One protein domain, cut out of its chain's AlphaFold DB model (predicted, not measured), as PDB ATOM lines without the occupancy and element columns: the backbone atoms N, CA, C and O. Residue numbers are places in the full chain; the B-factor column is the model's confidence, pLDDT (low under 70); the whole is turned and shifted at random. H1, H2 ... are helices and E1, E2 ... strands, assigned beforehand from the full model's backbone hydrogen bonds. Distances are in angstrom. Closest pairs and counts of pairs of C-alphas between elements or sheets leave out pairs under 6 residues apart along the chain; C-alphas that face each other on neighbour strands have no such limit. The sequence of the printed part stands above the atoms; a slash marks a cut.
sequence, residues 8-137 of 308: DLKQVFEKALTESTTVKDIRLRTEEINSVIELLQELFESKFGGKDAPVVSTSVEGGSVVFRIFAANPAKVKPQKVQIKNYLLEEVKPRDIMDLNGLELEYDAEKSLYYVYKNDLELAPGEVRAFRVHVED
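Overview. This is residues 8 to 137 of the 308 residues of an uncharacterized protein of Omnitrophica WOR_2 bacterium RIFCSPHIGHO2_01_FULL_52_10 (UniProt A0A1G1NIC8). Two small three-stranded sheets, E1 E6 E3 and E2 E5 E4, stand partly face to face as a sandwich, and a helical hairpin of short H1 and long H2 runs past the first sheet, only grazing it. The long link of residues 49 to 64 leads from H2 back to the start of E1. The printed part has 130 residues with two named helices followed by six named strands, a mixed class; both sheets are antiparallel. It is compact, with a radius of gyration of the C-alphas of 15.6 A and spans of 44 by 37 by 23 A.

Arrangement. One sheet has the order E2, residues 80 to 87, E5, residues 113 to 123, and E4, residues 104 to 108; it is strongly twisted. E2 and E5 are antiparallel, with N 82 and O 121 within hydrogen-bond range at 2.8 A. E5 bends by 62 degrees at residue 120. E4 and E5 form a hairpin, with N 104 and O 117 at 2.8 A. The other sheet has the order E1, residues 65 to 72, E6, residues 128 to 135, and E3, residues 97 to 99. E1 and E6 are antiparallel, with N 67 and O 133 at 2.8 A; E6 and E3 are antiparallel too, with N 98 and O 134 at 2.8 A. In the sandwich, two sheets face to face, the facing parts are 10.2 A apart centre to centre and their best planes differ by 13 degrees. The closest C-alphas of E1 and E2 are those of Ala 71 and Val 82, 7.1 A apart. H2, residues 23 to 48, is on the sheet E1 E6 E3 but only grazes it, with residues 35 to 47. H1, residues 9 to 16, only grazes that sheet too, with residues 9 to 12. H1 and H2 form a helical hairpin, a shallow tilt of 22 degrees, opposite ways; H2 touches H1 with residues 29 to 36 alone, and the closest C-alphas, of Ala 16 and Arg 29, are 5.7 A apart. In H1 and H2 every O i to N i+4 pair is within hydrogen-bond range. E2 and E6 are apart.

Along the chain. H1 begins at C-alpha 9, (159.696, 145.775, 178.645). H2 measures 37.0 A, ending at C-alpha 48, (161.652, 158.443, 163.719). E1 and E6 each measure 22.6 A, E2 22.8 A, E5 27.5 A and E4 13.1 A, while E3 is 5.8 A. E6 ends at C-alpha 135, (139.472, 146.096, 184.479).

Size, cuts and confidence. The C-alphas farthest apart, of Thr 21 and Glu 110, are 47.2 A apart. The printed part has no cut. The link H2 to E1 is long. The mean pLDDT of the printed part is 72.4, and residues 9 to 65 are under 70.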
ATOM      1  N   ASP A   8     159.279 146.442 183.440       70.31
ATOM      2  CA  ASP A   8     160.270 146.626 182.365       70.31
ATOM      3  C   ASP A   8     159.834 145.825 181.125       70.31
ATOM      4  O   ASP A   8     159.389 144.678 181.238       70.31
ATOM      5  N   LEU A   9     159.992 146.405 179.932       67.12
ATOM      6  CA  LEU A   9     159.696 145.775 178.645       67.12
ATOM      7  C   LEU A   9     160.326 144.382 178.508       67.12
ATOM      8  O   LEU A   9     159.693 143.477 177.965       67.12
ATOM      9  N   LYS A  10     161.540 144.177 179.038       66.06
ATOM     10  CA  LYS A  10     162.190 142.856 179.021       66.06
ATOM     11  C   LYS A  10     161.379 141.798 179.766       66.06
ATOM     12  O   LYS A  10     161.206 140.702 179.252       66.06
ATOM     13  N   GLN A  11     160.835 142.144 180.929       66.38
ATOM     14  CA  GLN A  11     160.012 141.230 181.725       66.38
ATOM     15  C   GLN A  11     158.682 140.924 181.026       66.38
ATOM     16  O   GLN A  11     158.182 139.805 181.104       66.38
ATOM     17  N   VAL A  12     158.112 141.909 180.321       65.12
ATOM     18  CA  VAL A  12     156.898 141.712 179.515       65.12
ATOM     19  C   VAL A  12     157.164 140.738 178.364       65.12
ATOM     20  O   VAL A  12     156.379 139.818 178.153       65.12
ATOM     21  N   PHE A  13     158.289 140.899 177.667       67.69
ATOM     22  CA  PHE A  13     158.679 140.042 176.549       67.69
ATOM     23  C   PHE A  13     159.049 138.618 176.990       67.69
ATOM     24  O   PHE A  13     158.602 137.648 176.384       67.69
ATOM     25  N   GLU A  14     159.810 138.468 178.077       67.62
ATOM     26  CA  GLU A  14     160.160 137.153 178.631       67.62
ATOM     27  C   GLU A  14     158.925 136.370 179.086       67.62
ATOM     28  O   GLU A  14     158.839 135.167 178.836       67.62
ATOM     29  N   LYS A  15     157.932 137.042 179.690       67.38
ATOM     30  CA  LYS A  15     156.656 136.410 180.063       67.38
ATOM     31  C   LYS A  15     155.952 135.819 178.832       67.38
ATOM     32  O   LYS A  15     155.544 134.655 178.881       67.38
ATOM     33  N   ALA A  16     155.889 136.579 177.736       61.25
ATOM     34  CA  ALA A  16     155.229 136.168 176.494       61.25
ATOM     35  C   ALA A  16     155.882 134.933 175.832       61.25
ATOM     36  O   ALA A  16     155.191 134.113 175.226       61.25
ATOM     37  N   LEU A  17     157.201 134.753 175.993       61.41
ATOM     38  CA  LEU A  17     158.005 133.726 175.311       61.41
ATOM     39  C   LEU A  17     158.100 132.352 176.006       61.41
ATOM     40  O   LEU A  17     158.783 131.462 175.502       61.41
ATOM     41  N   THR A  18     157.460 132.150 177.157       67.25
ATOM     42  CA  THR A  18     157.509 130.852 177.873       67.25
ATOM     43  C   THR A  18     156.786 129.699 177.127       67.25
ATOM     44  O   THR A  18     155.980 129.931 176.231       67.25
ATOM     45  N   GLU A  19     157.057 128.429 177.457       52.19
ATOM     46  CA  GLU A  19     156.445 127.274 176.760       52.19
ATOM     47  C   GLU A  19     154.952 127.068 177.119       52.19
ATOM     48  O   GLU A  19     154.498 127.430 178.208       52.19
ATOM     49  N   SER A  20     154.164 126.508 176.189       54.91
ATOM     50  CA  SER A  20     152.694 126.388 176.265       54.91
ATOM     51  C   SER A  20     152.203 124.982 175.906       54.91
ATOM     52  O   SER A  20     152.753 124.341 175.012       54.91
ATOM     53  N   THR A  21     151.138 124.524 176.577       55.66
ATOM     54  CA  THR A  21     150.551 123.183 176.410       55.66
ATOM     55  C   THR A  21     149.169 123.159 175.741       55.66
ATOM     56  O   THR A  21     148.708 122.072 175.397       55.66
ATOM     57  N   THR A  22     148.487 124.298 175.532       69.62
ATOM     58  CA  THR A  22     147.129 124.322 174.938       69.62
ATOM     59  C   THR A  22     146.953 125.355 173.819       69.62
ATOM     60  O   THR A  22     147.642 126.369 173.762       69.62
ATOM     61  N   VAL A  23     145.992 125.116 172.914       62.66
ATOM     62  CA  VAL A  23     145.683 126.016 171.779       62.66
ATOM     63  C   VAL A  23     145.201 127.397 172.250       62.66
ATOM     64  O   VAL A  23     145.575 128.404 171.651       62.66
ATOM     65  N   LYS A  24     144.432 127.461 173.350       61.44
ATOM     66  CA  LYS A  24     143.997 128.721 173.982       61.44
ATOM     67  C   LYS A  24     145.201 129.523 174.481       61.44
ATOM     68  O   LYS A  24     145.319 130.705 174.174       61.44
ATOM     69  N   ASP A  25     146.145 128.853 175.138       63.00
ATOM     70  CA  ASP A  25     147.377 129.478 175.631       63.00
ATOM     71  C   ASP A  25     148.278 129.967 174.487       63.00
ATOM     72  O   ASP A  25     148.873 131.037 174.580       63.00
ATOM     73  N   ILE A  26     148.373 129.214 173.383       66.25
ATOM     74  CA  ILE A  26     149.129 129.630 172.188       66.25
ATOM     75  C   ILE A  26     148.532 130.909 171.588       66.25
ATOM     76  O   ILE A  26     149.275 131.818 171.210       66.25
ATOM     77  N   ARG A  27     147.200 131.014 171.516       62.78
ATOM     78  CA  ARG A  27     146.531 132.194 170.963       62.78
ATOM     79  C   ARG A  27     146.701 133.424 171.847       62.78
ATOM     80  O   ARG A  27     147.090 134.468 171.335       62.78
ATOM     81  N   LEU A  28     146.494 133.277 173.156       63.50
ATOM     82  CA  LEU A  28     146.712 134.356 174.124       63.50
ATOM     83  C   LEU A  28     148.143 134.901 174.031       63.50
ATOM     84  O   LEU A  28     148.348 136.108 173.964       63.50
ATOM     85  N   ARG A  29     149.140 134.018 173.916       66.62
ATOM     86  CA  ARG A  29     150.542 134.418 173.702       66.62
ATOM     87  C   ARG A  29     150.778 135.074 172.343       66.62
ATOM     88  O   ARG A  29     151.603 135.972 172.241       66.62
ATOM     89  N   THR A  30     150.075 134.646 171.296       68.44
ATOM     90  CA  THR A  30     150.164 135.278 169.968       68.44
ATOM     91  C   THR A  30     149.642 136.712 170.017       68.44
ATOM     92  O   THR A  30     150.263 137.604 169.449       68.44
ATOM     93  N   GLU A  31     148.548 136.954 170.741       64.69
ATOM     94  CA  GLU A  31     148.028 138.299 171.003       64.69
ATOM     95  C   GLU A  31     149.005 139.123 171.859       64.69
ATOM     96  O   GLU A  31     149.282 140.274 171.523       64.69
ATOM     97  N   GLU A  32     149.624 138.530 172.889       64.62
ATOM     98  CA  GLU A  32     150.689 139.187 173.662       64.62
ATOM     99  C   GLU A  32     151.876 139.583 172.767       64.62
ATOM    100  O   GLU A  32     152.319 140.731 172.802       64.62
ATOM    101  N   ILE A  33     152.366 138.677 171.919       68.44
ATOM    102  CA  ILE A  33     153.487 138.934 171.004       68.44
ATOM    103  C   ILE A  33     153.122 140.018 169.988       68.44
ATOM    104  O   ILE A  33     153.906 140.946 169.793       68.44
ATOM    105  N   ASN A  34     151.938 139.944 169.378       65.69
ATOM    106  CA  ASN A  34     151.469 140.959 168.437       65.69
ATOM    107  C   ASN A  34     151.350 142.327 169.113       65.69
ATOM    108  O   ASN A  34     151.811 143.309 168.544       65.69
ATOM    109  N   SER A  35     150.862 142.391 170.356       62.62
ATOM    110  CA  SER A  35     150.808 143.652 171.103       62.62
ATOM    111  C   SER A  35     152.193 144.243 171.384       62.62
ATOM    112  O   SER A  35     152.379 145.458 171.338       62.62
ATOM    113  N   VAL A  36     153.201 143.395 171.630       65.81
ATOM    114  CA  VAL A  36     154.594 143.840 171.787       65.81
ATOM    115  C   VAL A  36     155.181 144.287 170.444       65.81
ATOM    116  O   VAL A  36     155.963 145.233 170.408       65.81
ATOM    117  N   ILE A  37     154.812 143.649 169.332       65.19
ATOM    118  CA  ILE A  37     155.243 144.059 167.987       65.19
ATOM    119  C   ILE A  37     154.621 145.405 167.606       65.19
ATOM    120  O   ILE A  37     155.348 146.281 167.142       65.19
ATOM    121  N   GLU A  38     153.322 145.595 167.841       62.75
ATOM    122  CA  GLU A  38     152.626 146.872 167.639       62.75
ATOM    123  C   GLU A  38     153.254 147.974 168.489       62.75
ATOM    124  O   GLU A  38     153.584 149.034 167.967       62.75
ATOM    125  N   LEU A  39     153.544 147.696 169.763       61.69
ATOM    126  CA  LEU A  39     154.307 148.602 170.615       61.69
ATOM    127  C   LEU A  39     155.658 148.971 169.990       61.69
ATOM    128  O   LEU A  39     156.031 150.142 169.964       61.69
ATOM    129  N   LEU A  40     156.434 147.985 169.538       63.12
ATOM    130  CA  LEU A  40     157.748 148.235 168.948       63.12
ATOM    131  C   LEU A  40     157.636 149.070 167.669       63.12
ATOM    132  O   LEU A  40     158.488 149.928 167.447       63.12
ATOM    133  N   GLN A  41     156.594 148.853 166.867       60.09
ATOM    134  CA  GLN A  41     156.288 149.664 165.690       60.09
ATOM    135  C   GLN A  41     155.904 151.093 166.081       60.09
ATOM    136  O   GLN A  41     156.503 152.028 165.566       60.09
ATOM    137  N   GLU A  42     155.010 151.283 167.046       59.44
ATOM    138  CA  GLU A  42     154.549 152.601 167.494       59.44
ATOM    139  C   GLU A  42     155.692 153.396 168.172       59.44
ATOM    140  O   GLU A  42     155.884 154.591 167.931       59.44
ATOM    141  N   LEU A  43     156.555 152.716 168.942       59.75
ATOM    142  CA  LEU A  43     157.800 153.276 169.482       59.75
ATOM    143  C   LEU A  43     158.789 153.647 168.372       59.75
ATOM    144  O   LEU A  43     159.475 154.664 168.484       59.75
ATOM    145  N   PHE A  44     158.889 152.840 167.314       58.25
ATOM    146  CA  PHE A  44     159.747 153.115 166.164       58.25
ATOM    147  C   PHE A  44     159.224 154.313 165.359       58.25
ATOM    148  O   PHE A  44     159.983 155.237 165.066       58.25
ATOM    149  N   GLU A  45     157.925 154.370 165.083       57.56
ATOM    150  CA  GLU A  45     157.269 155.489 164.404       57.56
ATOM    151  C   GLU A  45     157.392 156.797 165.195       57.56
ATOM    152  O   GLU A  45     157.702 157.835 164.613       57.56
ATOM    153  N   SER A  46     157.268 156.762 166.526       52.47
ATOM    154  CA  SER A  46     157.505 157.926 167.393       52.47
ATOM    155  C   SER A  46     158.979 158.361 167.412       52.47
ATOM    156  O   SER A  46     159.288 159.543 167.234       52.47
ATOM    157  N   LYS A  47     159.922 157.409 167.519       47.59
ATOM    158  CA  LYS A  47     161.377 157.672 167.493       47.59
ATOM    159  C   LYS A  47     161.859 158.297 166.180       47.59
ATOM    160  O   LYS A  47     162.825 159.060 166.212       47.59
ATOM    161  N   PHE A  48     161.238 157.969 165.047       46.56
ATOM    162  CA  PHE A  48     161.652 158.443 163.719       46.56
ATOM    163  C   PHE A  48     160.734 159.527 163.123       46.56
ATOM    164  O   PHE A  48     161.158 160.238 162.214       46.56
ATOM    165  N   GLY A  49     159.518 159.712 163.649       48.94
ATOM    166  CA  GLY A  49     158.528 160.689 163.178       48.94
ATOM    167  C   GLY A  49     158.670 162.105 163.751       48.94
ATOM    168  O   GLY A  49     157.890 162.987 163.393       48.94
ATOM    169  N   GLY A  50     159.642 162.346 164.640       41.25
ATOM    170  CA  GLY A  50     159.965 163.688 165.146       41.25
ATOM    171  C   GLY A  50     158.927 164.299 166.096       41.25
ATOM    172  O   GLY A  50     158.888 165.519 166.243       41.25
ATOM    173  N   LYS A  51     158.083 163.481 166.738       38.34
ATOM    174  CA  LYS A  51     157.166 163.925 167.796       38.34
ATOM    175  C   LYS A  51     157.615 163.351 169.136       38.34
ATOM    176  O   LYS A  51     157.543 162.146 169.337       38.34
ATOM    177  N   ASP A  52     157.991 164.229 170.064       44.84
ATOM    178  CA  ASP A  52     158.299 163.936 171.477       44.84
ATOM    179  C   ASP A  52     157.045 163.528 172.294       44.84
ATOM    180  O   ASP A  52     156.890 163.903 173.456       44.84
ATOM    181  N   ALA A  53     156.098 162.814 171.679       41.28
ATOM    182  CA  ALA A  53     154.846 162.410 172.302       41.28
ATOM    183  C   ALA A  53     154.933 160.952 172.796       41.28
ATOM    184  O   ALA A  53     155.422 160.088 172.060       41.28
ATOM    185  N   PRO A  54     154.466 160.664 174.026       46.22
ATOM    186  CA  PRO A  54     154.399 159.307 174.553       46.22
ATOM    187  C   PRO A  54     153.485 158.431 173.690       46.22
ATOM    188  O   PRO A  54     152.478 158.890 173.154       46.22
ATOM    189  N   VAL A  55     153.871 157.166 173.571       46.62
ATOM    190  CA  VAL A  55     153.244 156.144 172.732       46.62
ATOM    191  C   VAL A  55     152.420 155.229 173.627       46.62
ATOM    192  O   VAL A  55     152.981 154.630 174.544       46.62
ATOM    193  N   VAL A  56     151.109 155.134 173.397       48.09
ATOM    194  CA  VAL A  56     150.181 154.419 174.283       48.09
ATOM    195  C   VAL A  56     149.432 153.340 173.503       48.09
ATOM    196  O   VAL A  56     148.368 153.592 172.949       48.09
ATOM    197  N   SER A  57     149.957 152.113 173.540       47.50
ATOM    198  CA  SER A  57     149.286 150.925 172.995       47.50
ATOM    199  C   SER A  57     148.499 150.192 174.081       47.50
ATOM    200  O   SER A  57     149.080 149.753 175.074       47.50
ATOM    201  N   THR A  58     147.186 150.043 173.875       50.66
ATOM    202  CA  THR A  58     146.268 149.275 174.732       50.66
ATOM    203  C   THR A  58     146.046 147.888 174.140       50.66
ATOM    204  O   THR A  58     145.677 147.776 172.978       50.66
ATOM    205  N   SER A  59     146.221 146.833 174.935       49.97
ATOM    206  CA  SER A  59     146.015 145.445 174.498       49.97
ATOM    207  C   SER A  59     145.514 144.582 175.648       49.97
ATOM    208  O   SER A  59     146.013 144.716 176.762       49.97
ATOM    209  N   VAL A  60     144.563 143.688 175.372       52.84
ATOM    210  CA  VAL A  60     143.781 142.966 176.388       52.84
ATOM    211  C   VAL A  60     144.301 141.532 176.633       52.84
ATOM    212  O   VAL A  60     144.775 140.892 175.706       52.84
ATOM    213  N   GLU A  61     144.257 141.026 177.879       50.72
ATOM    214  CA  GLU A  61     144.667 139.661 178.306       50.72
ATOM    215  C   GLU A  61     143.433 138.865 178.836       50.72
ATOM    216  O   GLU A  61     142.429 139.455 179.225       50.72
ATOM    217  N   GLY A  62     143.455 137.525 178.836       40.81
ATOM    218  CA  GLY A  62     142.281 136.684 179.149       40.81
ATOM    219  C   GLY A  62     141.822 136.705 180.621       40.81
ATOM    220  O   GLY A  62     142.634 136.586 181.534       40.81
ATOM    221  N   GLY A  63     140.504 136.812 180.846       48.50
ATOM    222  CA  GLY A  63     139.840 136.802 182.166       48.50
ATOM    223  C   GLY A  63     139.652 138.181 182.816       48.50
ATOM    224  O   GLY A  63     138.839 138.322 183.728       48.50
ATOM    225  N   SER A  64     140.361 139.204 182.332       56.47
ATOM    226  CA  SER A  64     140.239 140.601 182.766       56.47
ATOM    227  C   SER A  64     140.738 141.534 181.671       56.47
ATOM    228  O   SER A  64     141.805 141.291 181.116       56.47
ATOM    229  N   VAL A  65     140.043 142.634 181.390       68.75
ATOM    230  CA  VAL A  65     140.528 143.606 180.407       68.75
ATOM    231  C   VAL A  65     141.682 144.402 180.983       68.75
ATOM    232  O   VAL A  65     141.497 145.323 181.771       68.75
ATOM    233  N   VAL A  66     142.894 144.028 180.593       72.94
ATOM    234  CA  VAL A  66     144.098 144.768 180.956       72.94
ATOM    235  C   VAL A  66     144.316 145.861 179.921       72.94
ATOM    236  O   VAL A  66     144.444 145.567 178.743       72.94
ATOM    237  N   PHE A  67     144.381 147.122 180.332       72.94
ATOM    238  CA  PHE A  67     144.856 148.206 179.482       72.94
ATOM    239  C   PHE A  67     146.348 148.369 179.731       72.94
ATOM    240  O   PHE A  67     146.773 148.802 180.807       72.94
ATOM    241  N   ARG A  68     147.160 148.001 178.742       72.50
ATOM    242  CA  ARG A  68     148.589 148.316 178.763       72.50
ATOM    243  C   ARG A  68     148.776 149.774 178.368       72.50
ATOM    244  O   ARG A  68     148.081 150.286 177.502       72.50
ATOM    245  N   ILE A  69     149.652 150.472 179.073       75.19
ATOM    246  CA  ILE A  69     149.965 151.875 178.822       75.19
ATOM    247  C   ILE A  69     151.466 152.011 178.931       75.19
ATOM    248  O   ILE A  69     152.060 151.609 179.931       75.19
ATOM    249  N   PHE A  70     152.083 152.580 177.908       72.75
ATOM    250  CA  PHE A  70     153.528 152.680 177.832       72.75
ATOM    251  C   PHE A  70     153.952 154.139 177.900       72.75
ATOM    252  O   PHE A  70     153.304 155.040 177.375       72.75
ATOM    253  N   ALA A  71     155.053 154.375 178.598       76.31
ATOM    254  CA  ALA A  71     155.725 155.656 178.620       76.31
ATOM    255  C   ALA A  71     157.209 155.409 178.379       76.31
ATOM    256  O   ALA A  71     157.817 154.558 179.028       76.31
ATOM    257  N   ALA A  72     157.789 156.136 177.432       75.88
ATOM    258  CA  ALA A  72     159.180 155.974 177.044       75.88
ATOM    259  C   ALA A  72     159.898 157.319 177.088       75.88
ATOM    260  O   ALA A  72     159.367 158.321 176.612       75.88
ATOM    261  N   ASN A  73     161.127 157.329 177.606       79.69
ATOM    262  CA  ASN A  73     162.050 158.439 177.422       79.69
ATOM    263  C   ASN A  73     162.938 158.152 176.204       79.69
ATOM    264  O   ASN A  73     163.828 157.293 176.261       79.69
ATOM    265  N   PRO A  74     162.739 158.859 175.078       71.75
ATOM    266  CA  PRO A  74     163.521 158.601 173.889       71.75
ATOM    267  C   PRO A  74     164.977 159.077 173.995       71.75
ATOM    268  O   PRO A  74     165.804 158.599 173.208       71.75
ATOM    269  N   ALA A  75     165.302 159.976 174.933       73.00
ATOM    270  CA  ALA A  75     166.624 160.564 175.085       73.00
ATOM    271  C   ALA A  75     167.647 159.526 175.556       73.00
ATOM    272  O   ALA A  75     167.411 158.762 176.480       73.00
ATOM    273  N   LYS A  76     168.834 159.532 174.946       74.62
ATOM    274  CA  LYS A  76     169.911 158.580 175.274       74.62
ATOM    275  C   LYS A  76     170.772 159.003 176.465       74.62
ATOM    276  O   LYS A  76     171.576 158.214 176.943       74.62
ATOM    277  N   VAL A  77     170.649 160.260 176.897       75.75
ATOM    278  CA  VAL A  77     171.603 160.882 177.831       75.75
ATOM    279  C   VAL A  77     170.979 161.715 178.952       75.75
ATOM    280  O   VAL A  77     171.689 162.056 179.890       75.75
ATOM    281  N   LYS A  78     169.688 162.070 178.889       80.62
ATOM    282  CA  LYS A  78     169.040 162.909 179.912       80.62
ATOM    283  C   LYS A  78     167.730 162.289 180.403       80.62
ATOM    284  O   LYS A  78     166.985 161.773 179.568       80.62
ATOM    285  N   PRO A  79     167.445 162.340 181.715       84.19
ATOM    286  CA  PRO A  79     166.127 162.001 182.224       84.19
ATOM    287  C   PRO A  79     165.092 163.015 181.725       84.19
ATOM    288  O   PRO A  79     165.420 164.177 181.461       84.19
ATOM    289  N   GLN A  80     163.853 162.564 181.571       81.62
ATOM    290  CA  GLN A  80     162.733 163.386 181.125       81.62
ATOM    291  C   GLN A  80     161.508 163.106 181.988       81.62
ATOM    292  O   GLN A  80     161.302 161.984 182.445       81.62
ATOM    293  N   LYS A  81     160.692 164.142 182.184       84.56
ATOM    294  CA  LYS A  81     159.366 164.014 182.780       84.56
ATOM    295  C   LYS A  81     158.346 163.795 181.674       84.56
ATOM    296  O   LYS A  81     158.227 164.631 180.781       84.56
ATOM    297  N   VAL A  82     157.623 162.688 181.746       80.88
ATOM    298  CA  VAL A  82     156.581 162.312 180.789       80.88
ATOM    299  C   VAL A  82     155.215 162.451 181.454       80.88
ATOM    300  O   VAL A  82     155.051 162.149 182.636       80.88
ATOM    301  N   GLN A  83     154.233 162.933 180.697       82.19
ATOM    302  CA  GLN A  83     152.837 162.985 181.126       82.19
ATOM    303  C   GLN A  83     152.072 161.855 180.450       82.19
ATOM    304  O   GLN A  83     152.079 161.744 179.225       82.19
ATOM    305  N   ILE A  84     151.413 161.020 181.246       83.62
ATOM    306  CA  ILE A  84     150.541 159.955 180.753       83.62
ATOM    307  C   ILE A  84     149.106 160.454 180.830       83.62
ATOM    308  O   ILE A  84     148.686 160.933 181.881       83.62
ATOM    309  N   LYS A  85     148.349 160.300 179.742       85.25
ATOM    310  CA  LYS A  85     146.895 160.466 179.722       85.25
ATOM    311  C   LYS A  85     146.297 159.509 178.696       85.25
ATOM    312  O   LYS A  85     146.549 159.670 177.505       85.25
ATOM    313  N   ASN A  86     145.506 158.538 179.148       82.75
ATOM    314  CA  ASN A  86     144.808 157.599 178.272       82.75
ATOM    315  C   ASN A  86     143.339 157.459 178.678       82.75
ATOM    316  O   ASN A  86     143.041 157.270 179.855       82.75
ATOM    317  N   TYR A  87     142.431 157.550 177.710       85.38
ATOM    318  CA  TYR A  87     141.003 157.370 177.955       85.38
ATOM    319  C   TYR A  87     140.658 155.883 177.998       85.38
ATOM    320  O   TYR A  87     141.121 155.102 177.170       85.38
ATOM    321  N   LEU A  88     139.826 155.506 178.963       86.50
ATOM    322  CA  LEU A  88     139.231 154.179 179.024       86.50
ATOM    323  C   LEU A  88     138.017 154.115 178.088       86.50
ATOM    324  O   LEU A  88     137.501 155.138 177.630       86.50
ATOM    325  N   LEU A  89     137.564 152.896 177.799       85.44
ATOM    326  CA  LEU A  89     136.359 152.678 177.002       85.44
ATOM    327  C   LEU A  89     135.116 153.222 177.725       85.44
ATOM    328  O   LEU A  89     135.063 153.244 178.954       85.44
ATOM    329  N   GLU A  90     134.113 153.640 176.952       86.44
ATOM    330  CA  GLU A  90     132.892 154.297 177.450       86.44
ATOM    331  C   GLU A  90     132.096 153.463 178.458       86.44
ATOM    332  O   GLU A  90     131.390 154.002 179.310       86.44
ATOM    333  N   GLU A  91     132.222 152.141 178.382       85.69
ATOM    334  CA  GLU A  91     131.526 151.210 179.258       85.69
ATOM    335  C   GLU A  91     132.153 151.114 180.655       85.69
ATOM    336  O   GLU A  91     131.465 150.723 181.600       85.69
ATOM    337  N   VAL A  92     133.434 151.475 180.798       88.38
ATOM    338  CA  VAL A  92     134.221 151.254 182.018       88.38
ATOM    339  C   VAL A  92     133.867 152.280 183.089       88.38
ATOM    340  O   VAL A  92     133.961 153.491 182.876       88.38
ATOM    341  N   LYS A  93     133.504 151.800 184.282       89.06
ATOM    342  CA  LYS A  93     133.237 152.633 185.462       89.06
ATOM    343  C   LYS A  93     134.277 152.381 186.554       89.06
ATOM    344  O   LYS A  93     134.902 151.325 186.570       89.06
ATOM    345  N   PRO A  94     134.406 153.278 187.553       89.69
ATOM    346  CA  PRO A  94     135.399 153.133 188.618       89.69
ATOM    347  C   PRO A  94     135.286 151.822 189.399       89.69
ATOM    348  O   PRO A  94     136.286 151.276 189.837       89.69
ATOM    349  N   ARG A  95     134.063 151.304 189.553       88.31
ATOM    350  CA  ARG A  95     133.800 150.034 190.247       88.31
ATOM    351  C   ARG A  95     134.294 148.804 189.478       88.31
ATOM    352  O   ARG A  95     134.453 147.761 190.092       88.31
ATOM    353  N   ASP A  96     134.462 148.935 188.164       85.38
ATOM    354  CA  ASP A  96     134.886 147.854 187.277       85.38
ATOM    355  C   ASP A  96     136.429 147.832 187.178       85.38
ATOM    356  O   ASP A  96     137.011 146.900 186.636       85.38
ATOM    357  N   ILE A  97     137.123 148.851 187.704       88.50
ATOM    358  CA  ILE A  97     138.586 148.929 187.727       88.50
ATOM    359  C   ILE A  97     139.102 148.192 188.964       88.50
ATOM    360  O   ILE A  97     138.815 148.573 190.097       88.50
ATOM    361  N   MET A  98     139.898 147.152 188.738       86.31
ATOM    362  CA  MET A  98     140.492 146.324 189.785       86.31
ATOM    363  C   MET A  98     141.837 146.873 190.274       86.31
ATOM    364  O   MET A  98     142.103 146.860 191.474       86.31
ATOM    365  N   ASP A  99     142.687 147.355 189.361       86.94
ATOM    366  CA  ASP A  99     143.999 147.929 189.688       86.94
ATOM    367  C   ASP A  99     144.394 149.001 188.661       86.94
ATOM    368  O   ASP A  99     144.304 148.774 187.455       86.94
ATOM    369  N   LEU A 100     144.853 150.160 189.135       86.38
ATOM    370  CA  LEU A 100     145.373 151.260 188.309       86.38
ATOM    371  C   LEU A 100     146.902 151.216 188.153       86.38
ATOM    372  O   LEU A 100     147.461 151.970 187.360       86.38
ATOM    373  N   ASN A 101     147.582 150.357 188.916       85.44
ATOM    374  CA  ASN A 101     149.020 150.106 188.854       85.44
ATOM    375  C   ASN A 101     149.881 151.382 188.950       85.44
ATOM    376  O   ASN A 101     150.830 151.583 188.198       85.44
ATOM    377  N   GLY A 102     149.522 152.273 189.880       84.81
ATOM    378  CA  GLY A 102     150.235 153.532 190.122       84.81
ATOM    379  C   GLY A 102     149.858 154.680 189.179       84.81
ATOM    380  O   GLY A 102     150.543 155.705 189.189       84.81
ATOM    381  N   LEU A 103     148.809 154.519 188.366       88.19
ATOM    382  CA  LEU A 103     148.134 155.613 187.662       88.19
ATOM    383  C   LEU A 103     146.972 156.165 188.503       88.19
ATOM    384  O   LEU A 103     146.423 155.485 189.368       88.19
ATOM    385  N   GLU A 104     146.587 157.402 188.224       92.25
ATOM    386  CA  GLU A 104     145.421 158.066 188.809       92.25
ATOM    387  C   GLU A 104     144.243 158.010 187.829       92.25
ATOM    388  O   GLU A 104     144.447 157.904 186.620       92.25
ATOM    389  N   LEU A 105     143.011 158.062 188.340       93.75
ATOM    390  CA  LEU A 105     141.775 158.010 187.553       93.75
ATOM    391  C   LEU A 105     141.011 159.325 187.704       93.75
ATOM    392  O   LEU A 105     140.759 159.755 188.825       93.75
ATOM    393  N   GLU A 106     140.576 159.908 186.592       94.06
ATOM    394  CA  GLU A 106     139.759 161.123 186.579       94.06
ATOM    395  C   GLU A 106     138.637 161.011 185.539       94.06
ATOM    396  O   GLU A 106     138.706 160.201 184.608       94.06
ATOM    397  N   TYR A 107     137.580 161.808 185.708       93.75
ATOM    398  CA  TYR A 107     136.449 161.851 184.782       93.75
ATOM    399  C   TYR A 107     136.478 163.116 183.923       93.75
ATOM    400  O   TYR A 107     136.519 164.240 184.421       93.75
ATOM    401  N   ASP A 108     136.413 162.938 182.608       93.00
ATOM    402  CA  ASP A 108     136.260 164.028 181.652       93.00
ATOM    403  C   ASP A 108     134.768 164.247 181.371       93.00
ATOM    404  O   ASP A 108     134.134 163.461 180.664       93.00
ATOM    405  N   ALA A 109     134.199 165.314 181.936       92.19
ATOM    406  CA  ALA A 109     132.777 165.617 181.801       92.19
ATOM    407  C   ALA A 109     132.360 165.999 180.371       92.19
ATOM    408  O   ALA A 109     131.211 165.770 180.001       92.19
ATOM    409  N   GLU A 110     133.268 166.550 179.559       92.38
ATOM    410  CA  GLU A 110     132.963 166.932 178.176       92.38
ATOM    411  C   GLU A 110     132.846 165.696 177.287       92.38
ATOM    412  O   GLU A 110     131.933 165.591 176.468       92.38
ATOM    413  N   LYS A 111     133.754 164.735 177.478       87.25
ATOM    414  CA  LYS A 111     133.760 163.476 176.721       87.25
ATOM    415  C   LYS A 111     132.883 162.398 177.337       87.25
ATOM    416  O   LYS A 111     132.589 161.412 176.674       87.25
ATOM    417  N   SER A 112     132.466 162.590 178.584       90.81
ATOM    418  CA  SER A 112     131.776 161.589 179.396       90.81
ATOM    419  C   SER A 112     132.551 160.271 179.519       90.81
ATOM    420  O   SER A 112     131.967 159.190 179.497       90.81
ATOM    421  N   LEU A 113     133.878 160.366 179.646       87.69
ATOM    422  CA  LEU A 113     134.787 159.222 179.713       87.69
ATOM    423  C   LEU A 113     135.707 159.326 180.921       87.69
ATOM    424  O   LEU A 113     136.200 160.405 181.258       87.69
ATOM    425  N   TYR A 114     136.003 158.179 181.522       90.75
ATOM    426  CA  TYR A 114     137.107 158.076 182.463       90.75
ATOM    427  C   TYR A 114     138.435 158.026 181.717       90.75
ATOM    428  O   TYR A 114     138.540 157.453 180.630       90.75
ATOM    429  N   TYR A 115     139.464 158.607 182.314       89.31
ATOM    430  CA  TYR A 115     140.824 158.500 181.822       89.31
ATOM    431  C   TYR A 115     141.783 158.245 182.968       89.31
ATOM    432  O   TYR A 115     141.599 158.727 184.085       89.31
ATOM    433  N   VAL A 116     142.821 157.480 182.662       90.38
ATOM    434  CA  VAL A 116     143.935 157.258 183.567       90.38
ATOM    435  C   VAL A 116     145.078 158.189 183.208       90.38
ATOM    436  O   VAL A 116     145.342 158.448 182.028       90.38
ATOM    437  N   TYR A 117     145.745 158.724 184.219       89.69
ATOM    438  CA  TYR A 117     146.818 159.683 184.022       89.69
ATOM    439  C   TYR A 117     147.913 159.553 185.075       89.69
ATOM    440  O   TYR A 117     147.735 158.960 186.136       89.69
ATOM    441  N   LYS A 118     149.076 160.118 184.756       88.50
ATOM    442  CA  LYS A 118     150.159 160.348 185.713       88.50
ATOM    443  C   LYS A 118     150.966 161.545 185.257       88.50
ATOM    444  O   LYS A 118     151.485 161.560 184.137       88.50
ATOM    445  N   ASN A 119     151.050 162.541 186.127       84.69
ATOM    446  CA  ASN A 119     151.846 163.731 185.880       84.69
ATOM    447  C   ASN A 119     153.287 163.498 186.339       84.69
ATOM    448  O   ASN A 119     153.533 162.743 187.277       84.69
ATOM    449  N   ASP A 120     154.230 164.165 185.673       83.81
ATOM    450  CA  ASP A 120     155.636 164.223 186.087       83.81
ATOM    451  C   ASP A 120     156.323 162.856 186.279       83.81
ATOM    452  O   ASP A 120     157.190 162.713 187.143       83.81
ATOM    453  N   LEU A 121     155.987 161.853 185.458       84.75
ATOM    454  CA  LEU A 121     156.673 160.563 185.490       84.75
ATOM    455  C   LEU A 121     158.123 160.738 185.034       84.75
ATOM    456  O   LEU A 121     158.391 160.931 183.848       84.75
ATOM    457  N   GLU A 122     159.060 160.665 185.972       87.56
ATOM    458  CA  GLU A 122     160.483 160.739 185.665       87.56
ATOM    459  C   GLU A 122     160.984 159.397 185.118       87.56
ATOM    460  O   GLU A 122     160.900 158.358 185.781       87.56
ATOM    461  N   LEU A 123     161.496 159.440 183.888       84.06
ATOM    462  CA  LEU A 123     162.064 158.302 183.178       84.06
ATOM    463  C   LEU A 123     163.541 158.560 182.878       84.06
ATOM    464  O   LEU A 123     163.913 159.610 182.338       84.06
ATOM    465  N   ALA A 124     164.389 157.586 183.191       87.62
ATOM    466  CA  ALA A 124     165.810 157.600 182.878       87.62
ATOM    467  C   ALA A 124     166.051 157.541 181.355       87.62
ATOM    468  O   ALA A 124     165.150 157.188 180.591       87.62
ATOM    469  N   PRO A 125     167.253 157.904 180.871       83.81
ATOM    470  CA  PRO A 125     167.540 157.885 179.443       83.81
ATOM    471  C   PRO A 125     167.325 156.495 178.824       83.81
ATOM    472  O   PRO A 125     167.934 155.520 179.259       83.81
ATOM    473  N   GLY A 126     166.475 156.407 177.801       76.81
ATOM    474  CA  GLY A 126     166.137 155.156 177.124       76.81
ATOM    475  C   GLY A 126     165.204 154.230 177.909       76.81
ATOM    476  O   GLY A 126     164.933 153.131 177.429       76.81
ATOM    477  N   GLU A 127     164.716 154.645 179.081       77.56
ATOM    478  CA  GLU A 127     163.788 153.856 179.889       77.56
ATOM    479  C   GLU A 127     162.409 153.794 179.226       77.56
ATOM    480  O   GLU A 127     161.873 154.804 178.762       77.56
ATOM    481  N   VAL A 128     161.827 152.595 179.220       76.94
ATOM    482  CA  VAL A 128     160.432 152.347 178.860       76.94
ATOM    483  C   VAL A 128     159.759 151.719 180.068       76.94
ATOM    484  O   VAL A 128     160.226 150.702 180.576       76.94
ATOM    485  N   ARG A 129     158.657 152.316 180.514       80.31
ATOM    486  CA  ARG A 129     157.863 151.833 181.638       80.31
ATOM    487  C   ARG A 129     156.472 151.452 181.154       80.31
ATOM    488  O   ARG A 129     155.812 152.246 180.482       80.31
ATOM    489  N   ALA A 130     156.049 150.237 181.491       77.06
ATOM    490  CA  ALA A 130     154.727 149.721 181.170       77.06
ATOM    491  C   ALA A 130     153.837 149.699 182.420       77.06
ATOM    492  O   ALA A 130     154.207 149.124 183.447       77.06
ATOM    493  N   PHE A 131     152.648 150.274 182.301       82.06
ATOM    494  CA  PHE A 131     151.573 150.239 183.288       82.06
ATOM    495  C   PHE A 131     150.482 149.291 182.794       82.06
ATOM    496  O   PHE A 131     150.184 149.250 181.600       82.06
ATOM    497  N   ARG A 132     149.897 148.509 183.702       80.25
ATOM    498  CA  ARG A 132     148.804 147.576 183.398       80.25
ATOM    499  C   ARG A 132     147.597 147.954 184.238       80.25
ATOM    500  O   ARG A 132     147.602 147.695 185.431       80.25
ATOM    501  N   VAL A 133     146.582 148.560 183.635       84.00
ATOM    502  CA  VAL A 133     145.323 148.853 184.330       84.00
ATOM    503  C   VAL A 133     144.407 147.650 184.181       84.00
ATOM    504  O   VAL A 133     144.026 147.305 183.068       84.00
ATOM    505  N   HIS A 134     144.073 146.989 185.281       81.75
ATOM    506  CA  HIS A 134     143.214 145.811 185.277       81.75
ATOM    507  C   HIS A 134     141.757 146.235 185.435       81.75
ATOM    508  O   HIS A 134     141.396 146.866 186.427       81.75
ATOM    509  N   VAL A 135     140.918 145.860 184.476       83.62
ATOM    510  CA  VAL A 135     139.472 146.096 184.479       83.62
ATOM    511  C   VAL A 135     138.755 144.750 184.441       83.62
ATOM    512  O   VAL A 135     139.186 143.815 183.765       83.62
ATOM    513  N   GLU A 136     137.682 144.629 185.209       80.44
ATOM    514  CA  GLU A 136     136.793 143.474 185.189       80.44
ATOM    515  C   GLU A 136     136.207 143.285 183.785       80.44
ATOM    516  O   GLU A 136     135.984 144.239 183.035       80.44
ATOM    517  N   ASP A 137     135.978 142.033 183.397       75.75
ATOM    518  CA  ASP A 137     135.231 141.767 182.178       75.75
ATOM    519  C   ASP A 137     133.773 142.206 182.373       75.75
ATOM    520  O   ASP A 137     133.023 141.561 183.096       75.75
TER     521      ASP A 137